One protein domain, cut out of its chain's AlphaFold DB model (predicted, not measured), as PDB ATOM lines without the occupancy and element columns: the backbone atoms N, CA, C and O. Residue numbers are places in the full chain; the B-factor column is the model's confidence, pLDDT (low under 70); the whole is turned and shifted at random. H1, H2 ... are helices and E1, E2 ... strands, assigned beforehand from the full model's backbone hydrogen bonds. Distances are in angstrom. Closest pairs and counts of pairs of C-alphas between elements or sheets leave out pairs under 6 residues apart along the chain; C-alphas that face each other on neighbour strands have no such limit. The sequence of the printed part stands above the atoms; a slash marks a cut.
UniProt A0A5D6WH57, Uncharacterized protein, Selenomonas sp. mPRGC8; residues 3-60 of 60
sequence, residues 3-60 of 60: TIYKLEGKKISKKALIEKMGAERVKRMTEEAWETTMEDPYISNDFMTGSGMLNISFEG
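AT A GLANCE: This is residues 3 to 60 of the 60 residues of an uncharacterized protein of Selenomonas sp. mPRGC8 (UniProt A0A5D6WH57). Picture one twisted sheet of four strands with two helices over one face and the other face bare. The long helix H2 slants over inner strand E4, and short H1 meets it at a corner near H2's first turns. The 58 printed residues hold E1, E2, H1, H2, E3 and E4 along the chain, in a mixed class; the sheet's order is E2 E1 E4 E3, antiparallel throughout. It is compact, with a radius of gyration of the C-alphas of 10.5 A and spans of 29 by 22 by 20 A.

HOW THE PARTS SIT: Start at E4, residues 52 to 59, and E1, residues 3 to 7, antiparallel neighbours with N 4 and O 57 2.8 A apart. Beside E1 find E2, residues 10 to 12, its hairpin partner, with N 10 and O 7 at 2.9 A. Beside E4, E3, residues 45 to 49, forms the other hairpin, with N 47 and O 54 at 2.7 A. H2, residues 23 to 39, is on the sheet at a height of 8.3 A and lies over E4; their closest C-alphas, of Ala 33 and Ile 56, are 6.5 A apart. H1, residues 14 to 21, is on the same face at a height of 9.5 A. With residues 25 to 26 alone H2 touches H1, at a steep tilt of 63 degrees; the closest C-alphas, of Ile 18 and Val 26, are 6.1 A apart. In both helices every O i to N i+4 pair is within hydrogen-bond range.

IN THESE COORDINATES: Find C-alpha 3 at (336.916, 437.633, 476.951), where E1 begins and runs 13.1 A. H2 runs 24.5 A from C-alpha 23 at (328.581, 447.440, 468.783). E4 runs 22.1 A to C-alpha 59 at (339.475, 432.989, 480.712); E2, H1 and E3 are shorter, at 6.3, 10.4 and 12.2 A.

THE WHOLE: The farthest C-alphas, of Glu 19 and Asp 40, are 29.4 A apart. The printed part has no cut, and its links are tight. Mean pLDDT of the printed part is 89.5; residue 60 is under 70.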
ATOM      1  N   THR A   3     337.996 438.110 477.820       89.75
ATOM      2  CA  THR A   3     336.916 437.633 476.951       89.75
ATOM      3  C   THR A   3     337.501 437.117 475.643       89.75
ATOM      4  O   THR A   3     338.243 437.822 474.947       89.75
ATOM      5  N   ILE A   4     337.161 435.883 475.298       91.44
ATOM      6  CA  ILE A   4     337.511 435.249 474.038       91.44
ATOM      7  C   ILE A   4     336.253 435.109 473.202       91.44
ATOM      8  O   ILE A   4     335.286 434.477 473.606       91.44
ATOM      9  N   TYR A   5     336.318 435.672 472.001       92.75
ATOM     10  CA  TYR A   5     335.295 435.520 470.982       92.75
ATOM     11  C   TYR A   5     335.788 434.517 469.943       92.75
ATOM     12  O   TYR A   5     336.887 434.677 469.395       92.75
ATOM     13  N   LYS A   6     334.986 433.494 469.656       94.19
ATOM     14  CA  LYS A   6     335.223 432.544 468.568       94.19
ATOM     15  C   LYS A   6     334.020 432.558 467.636       94.19
ATOM     16  O   LYS A   6     332.927 432.215 468.056       94.19
ATOM     17  N   LEU A   7     334.213 432.944 466.383       93.06
ATOM     18  CA  LEU A   7     333.186 432.866 465.349       93.06
ATOM     19  C   LEU A   7     333.475 431.648 464.471       93.06
ATOM     20  O   LEU A   7     334.581 431.525 463.948       93.06
ATOM     21  N   GLU A   8     332.510 430.739 464.356       91.81
ATOM     22  CA  GLU A   8     332.648 429.463 463.636       91.81
ATOM     23  C   GLU A   8     333.873 428.652 464.101       91.81
ATOM     24  O   GLU A   8     334.645 428.113 463.309       91.81
ATOM     25  N   GLY A   9     334.121 428.644 465.414       89.38
ATOM     26  CA  GLY A   9     335.284 427.985 466.016       89.38
ATOM     27  C   GLY A   9     336.617 428.727 465.841       89.38
ATOM     28  O   GLY A   9     337.618 428.324 466.435       89.38
ATOM     29  N   LYS A  10     336.661 429.842 465.098       92.06
ATOM     30  CA  LYS A  10     337.872 430.653 464.896       92.06
ATOM     31  C   LYS A  10     337.891 431.871 465.802       92.06
ATOM     32  O   LYS A  10     336.933 432.635 465.864       92.06
ATOM     33  N   LYS A  11     339.020 432.104 466.468       93.38
ATOM     34  CA  LYS A  11     339.200 433.281 467.322       93.38
ATOM     35  C   LYS A  11     339.075 434.566 466.501       93.38
ATOM     36  O   LYS A  11     339.762 434.730 465.496       93.38
ATOM     37  N   ILE A  12     338.237 435.485 466.965       92.81
ATOM     38  CA  ILE A  12     338.001 436.788 466.341       92.81
ATOM     39  C   ILE A  12     338.220 437.903 467.366       92.81
ATOM     40  O   ILE A  12     338.039 437.720 468.570       92.81
ATOM     41  N   SER A  13     338.663 439.073 466.905       92.25
ATOM     42  CA  SER A  13     338.805 440.240 467.774       92.25
ATOM     43  C   SER A  13     337.442 440.888 468.027       92.25
ATOM     44  O   SER A  13     336.576 440.905 467.153       92.25
ATOM     45  N   LYS A  14     337.265 441.496 469.206       90.50
ATOM     46  CA  LYS A  14     336.042 442.248 469.530       90.50
ATOM     47  C   LYS A  14     335.745 443.337 468.492       90.50
ATOM     48  O   LYS A  14     334.593 443.521 468.129       90.50
ATOM     49  N   LYS A  15     336.777 444.024 467.981       91.69
ATOM     50  CA  LYS A  15     336.628 445.051 466.935       91.69
ATOM     51  C   LYS A  15     336.029 444.474 465.649       91.69
ATOM     52  O   LYS A  15     334.999 444.964 465.207       91.69
ATOM     53  N   ALA A  16     336.591 443.381 465.133       92.06
ATOM     54  CA  ALA A  16     336.078 442.737 463.924       92.06
ATOM     55  C   ALA A  16     334.658 442.173 464.115       92.06
ATOM     56  O   ALA A  16     333.848 442.171 463.190       92.06
ATOM     57  N   LEU A  17     334.337 441.714 465.328       90.81
ATOM     58  CA  LEU A  17     332.990 441.270 465.679       90.81
ATOM     59  C   LEU A  17     331.983 442.435 465.662       90.81
ATOM     60  O   LEU A  17     330.889 442.300 465.118       90.81
ATOM     61  N   ILE A  18     332.373 443.590 466.213       92.31
ATOM     62  CA  ILE A  18     331.580 444.827 466.209       92.31
ATOM     63  C   ILE A  18     331.351 445.329 464.780       92.31
ATOM     64  O   ILE A  18     330.232 445.710 464.455       92.31
ATOM     65  N   GLU A  19     332.366 445.291 463.917       91.88
ATOM     66  CA  GLU A  19     332.222 445.678 462.506       91.88
ATOM     67  C   GLU A  19     331.267 444.753 461.739       91.88
ATOM     68  O   GLU A  19     330.549 445.208 460.854       91.88
ATOM     69  N   LYS A  20     331.205 443.464 462.099       89.38
ATOM     70  CA  LYS A  20     330.290 442.495 461.473       89.38
ATOM     71  C   LYS A  20     328.848 442.586 461.969       89.38
ATOM     72  O   LYS A  20     327.931 442.360 461.187       89.38
ATOM     73  N   MET A  21     328.639 442.820 463.266       88.25
ATOM     74  CA  MET A  21     327.336 442.604 463.921       88.25
ATOM     75  C   MET A  21     326.769 443.848 464.615       88.25
ATOM     76  O   MET A  21     325.624 443.827 465.066       88.25
ATOM     77  N   GLY A  22     327.564 444.911 464.722       91.31
ATOM     78  CA  GLY A  22     327.237 446.130 465.452       91.31
ATOM     79  C   GLY A  22     327.678 446.101 466.918       91.31
ATOM     80  O   GLY A  22     327.660 445.068 467.594       91.31
ATOM     81  N   ALA A  23     328.052 447.277 467.429       92.19
ATOM     82  CA  ALA A  23     328.581 447.440 468.783       92.19
ATOM     83  C   ALA A  23     327.556 447.085 469.866       92.19
ATOM     84  O   ALA A  23     327.887 446.375 470.814       92.19
ATOM     85  N   GLU A  24     326.311 447.533 469.702       92.62
ATOM     86  CA  GLU A  24     325.229 447.275 470.658       92.62
ATOM     87  C   GLU A  24     324.933 445.784 470.801       92.62
ATOM     88  O   GLU A  24     324.779 445.277 471.912       92.62
ATOM     89  N   ARG A  25     324.913 445.059 469.678       91.00
ATOM     90  CA  ARG A  25     324.603 443.628 469.671       91.00
ATOM     91  C   ARG A  25     325.705 442.818 470.346       91.00
ATOM     92  O   ARG A  25     325.413 441.960 471.172       91.00
ATOM     93  N   VAL A  26     326.968 443.117 470.029       91.69
ATOM     94  CA  VAL A  26     328.128 442.472 470.666       91.69
ATOM     95  C   VAL A  26     328.174 442.766 472.161       91.69
ATOM     96  O   VAL A  26     328.508 441.876 472.942       91.69
ATOM     97  N   LYS A  27     327.848 443.999 472.565       91.94
ATOM     98  CA  LYS A  27     327.822 444.390 473.975       91.94
ATOM     99  C   LYS A  27     326.803 443.550 474.750       91.94
ATOM    100  O   LYS A  27     327.212 442.866 475.679       91.94
ATOM    101  N   ARG A  28     325.552 443.505 474.280       92.44
ATOM    102  CA  ARG A  28     324.484 442.688 474.877       92.44
ATOM    103  C   ARG A  28     324.856 441.211 474.993       92.44
ATOM    104  O   ARG A  28     324.810 440.675 476.084       92.44
ATOM    105  N   MET A  29     325.328 440.591 473.904       91.75
ATOM    106  CA  MET A  29     325.737 439.177 473.933       91.75
ATOM    107  C   MET A  29     326.887 438.922 474.916       91.75
ATOM    108  O   MET A  29     326.953 437.871 475.539       91.75
ATOM    109  N   THR A  30     327.810 439.880 475.061       91.31
ATOM    110  CA  THR A  30     328.901 439.762 476.040       91.31
ATOM    111  C   THR A  30     328.384 439.878 477.474       91.31
ATOM    112  O   THR A  30     328.893 439.167 478.332       91.31
ATOM    113  N   GLU A  31     327.419 440.765 477.737       92.69
ATOM    114  CA  GLU A  31     326.779 440.909 479.053       92.69
ATOM    115  C   GLU A  31     325.987 439.646 479.413       92.69
ATOM    116  O   GLU A  31     326.248 439.064 480.458       92.69
ATOM    117  N   GLU A  32     325.155 439.137 478.500       92.06
ATOM    118  CA  GLU A  32     324.415 437.880 478.692       92.06
ATOM    119  C   GLU A  32     325.370 436.705 478.963       92.06
ATOM    120  O   GLU A  32     325.216 435.983 479.944       92.06
ATOM    121  N   ALA A  33     326.425 436.558 478.151       91.69
ATOM    122  CA  ALA A  33     327.415 435.503 478.343       91.69
ATOM    123  C   ALA A  33     328.138 435.609 479.692       91.69
ATOM    124  O   ALA A  33     328.519 434.602 480.288       91.69
ATOM    125  N   TRP A  34     328.381 436.837 480.150       89.88
ATOM    126  CA  TRP A  34     329.023 437.093 481.429       89.88
ATOM    127  C   TRP A  34     328.129 436.677 482.592       89.88
ATOM    128  O   TRP A  34     328.601 435.972 483.479       89.88
ATOM    129  N   GLU A  35     326.851 437.056 482.560       91.25
ATOM    130  CA  GLU A  35     325.867 436.660 483.571       91.25
ATOM    131  C   GLU A  35     325.724 435.137 483.634       91.25
ATOM    132  O   GLU A  35     325.833 434.557 484.712       91.25
ATOM    133  N   THR A  36     325.611 434.471 482.482       90.12
ATOM    134  CA  THR A  36     325.563 433.005 482.413       90.12
ATOM    135  C   THR A  36     326.836 432.356 482.954       90.12
ATOM    136  O   THR A  36     326.750 431.408 483.721       90.12
ATOM    137  N   THR A  37     328.019 432.883 482.620       88.44
ATOM    138  CA  THR A  37     329.297 432.349 483.134       88.44
ATOM    139  C   THR A  37     329.450 432.567 484.642       88.44
ATOM    140  O   THR A  37     330.082 431.761 485.322       88.44
ATOM    141  N   MET A  38     328.911 433.672 485.169       87.44
ATOM    142  CA  MET A  38     328.881 433.942 486.607       87.44
ATOM    143  C   MET A  38     327.937 433.000 487.351       87.44
ATOM    144  O   MET A  38     328.240 432.632 488.485       87.44
ATOM    145  N   GLU A  39     326.812 432.637 486.735       89.75
ATOM    146  CA  GLU A  39     325.851 431.691 487.301       89.75
ATOM    147  C   GLU A  39     326.385 430.254 487.250       89.75
ATOM    148  O   GLU A  39     326.400 429.568 488.273       89.75
ATOM    149  N   ASP A  40     326.895 429.824 486.092       86.38
ATOM    150  CA  ASP A  40     327.536 428.526 485.916       86.38
ATOM    151  C   ASP A  40     328.698 428.601 484.895       86.38
ATOM    152  O   ASP A  40     328.485 428.826 483.699       86.38
ATOM    153  N   PRO A  41     329.952 428.381 485.332       81.25
ATOM    154  CA  PRO A  41     331.121 428.501 484.463       81.25
ATOM    155  C   PRO A  41     331.286 427.339 483.468       81.25
ATOM    156  O   PRO A  41     332.175 427.402 482.616       81.25
ATOM    157  N   TYR A  42     330.485 426.273 483.567       83.75
ATOM    158  CA  TYR A  42     330.503 425.143 482.634       83.75
ATOM    159  C   TYR A  42     329.529 425.331 481.467       83.75
ATOM    160  O   TYR A  42     329.617 424.600 480.473       83.75
ATOM    161  N   ILE A  43     328.633 426.321 481.539       83.31
ATOM    162  CA  ILE A  43     327.739 426.656 480.435       83.31
ATOM    163  C   ILE A  43     328.528 427.352 479.320       83.31
ATOM    164  O   ILE A  43     329.209 428.360 479.512       83.31
ATOM    165  N   SER A  44     328.420 426.800 478.112       81.94
ATOM    166  CA  SER A  44     328.968 427.422 476.907       81.94
ATOM    167  C   SER A  44     328.016 428.495 476.382       81.94
ATOM    168  O   SER A  44     326.827 428.242 476.196       81.94
ATOM    169  N   ASN A  45     328.542 429.694 476.117       90.06
ATOM    170  CA  ASN A  45     327.755 430.806 475.586       90.06
ATOM    171  C   ASN A  45     327.844 430.843 474.059       90.06
ATOM    172  O   ASN A  45     328.635 431.598 473.482       90.06
ATOM    173  N   ASP A  46     327.048 429.989 473.421       91.00
ATOM    174  CA  ASP A  46     326.934 429.886 471.972       91.00
ATOM    175  C   ASP A  46     325.744 430.701 471.454       91.00
ATOM    176  O   ASP A  46     324.580 430.394 471.701       91.00
ATOM    177  N   PHE A  47     326.036 431.736 470.674       90.19
ATOM    178  CA  PHE A  47     325.052 432.602 470.041       90.19
ATOM    179  C   PHE A  47     324.999 432.323 468.543       90.19
ATOM    180  O   PHE A  47     325.989 432.473 467.823       90.19
ATOM    181  N   MET A  48     323.817 431.978 468.037       88.06
ATOM    182  CA  MET A  48     323.596 431.909 466.596       88.06
ATOM    183  C   MET A  48     323.520 433.332 466.031       88.06
ATOM    184  O   MET A  48     322.590 434.091 466.312       88.06
ATOM    185  N   THR A  49     324.511 433.717 465.233       84.75
ATOM    186  CA  THR A  49     324.543 435.018 464.557       84.75
ATOM    187  C   THR A  49     324.269 434.831 463.070       84.75
ATOM    188  O   THR A  49     324.535 433.773 462.505       84.75
ATOM    189  N   GLY A  50     323.802 435.883 462.391       82.19
ATOM    190  CA  GLY A  50     323.662 435.858 460.928       82.19
ATOM    191  C   GLY A  50     324.990 435.659 460.177       82.19
ATOM    192  O   GLY A  50     324.981 435.464 458.971       82.19
ATOM    193  N   SER A  51     326.132 435.714 460.876       81.75
ATOM    194  CA  SER A  51     327.473 435.439 460.344       81.75
ATOM    195  C   SER A  51     328.062 434.104 460.830       81.75
ATOM    196  O   SER A  51     329.260 433.902 460.664       81.75
ATOM    197  N   GLY A  52     327.261 433.236 461.458       88.56
ATOM    198  CA  GLY A  52     327.691 431.940 461.998       88.56
ATOM    199  C   GLY A  52     327.547 431.828 463.519       88.56
ATOM    200  O   GLY A  52     327.004 432.716 464.182       88.56
ATOM    201  N   MET A  53     328.043 430.728 464.088       93.44
ATOM    202  CA  MET A  53     327.990 430.467 465.531       93.44
ATOM    203  C   MET A  53     329.091 431.242 466.263       93.44
ATOM    204  O   MET A  53     330.279 431.016 466.028       93.44
ATOM    205  N   LEU A  54     328.697 432.173 467.128       93.81
ATOM    206  CA  LEU A  54     329.591 432.938 467.988       93.81
ATOM    207  C   LEU A  54     329.628 432.297 469.371       93.81
ATOM    208  O   LEU A  54     328.651 432.355 470.100       93.81
ATOM    209  N   ASN A  55     330.777 431.772 469.758       94.00
ATOM    210  CA  ASN A  55     331.036 431.318 471.112       94.00
ATOM    211  C   ASN A  55     331.781 432.416 471.891       94.00
ATOM    212  O   ASN A  55     332.776 432.975 471.401       94.00
ATOM    213  N   ILE A  56     331.291 432.737 473.088       92.94
ATOM    214  CA  ILE A  56     331.915 433.682 474.018       92.94
ATOM    215  C   ILE A  56     332.369 432.905 475.253       92.94
ATOM    216  O   ILE A  56     331.574 432.269 475.936       92.94
ATOM    217  N   SER A  57     333.661 432.964 475.556       90.12
ATOM    218  CA  SER A  57     334.227 432.361 476.767       90.12
ATOM    219  C   SER A  57     335.023 433.392 477.552       90.12
ATOM    220  O   SER A  57     335.558 434.347 476.981       90.12
ATOM    221  N   PHE A  58     335.150 433.179 478.855       87.81
ATOM    222  CA  PHE A  58     335.931 434.040 479.735       87.81
ATOM    223  C   PHE A  58     337.059 433.215 480.349       87.81
ATOM    224  O   PHE A  58     336.809 432.246 481.055       87.81
ATOM    225  N   GLU A  59     338.305 433.583 480.058       81.88
ATOM    226  CA  GLU A  59     339.475 432.989 480.712       81.88
ATOM    227  C   GLU A  59     339.886 433.877 481.897       81.88
ATOM    228  O   GLU A  59     340.063 435.093 481.739       81.88
ATOM    229  N   GLY A  60     339.962 433.279 483.088       62.25
ATOM    230  CA  GLY A  60     340.420 433.900 484.336       62.25
ATOM    231  C   GLY A  60     341.927 434.008 484.401       62.25
ATOM    232  O   GLY A  60     342.584 432.977 484.153       62.25
TER     233      GLY A  60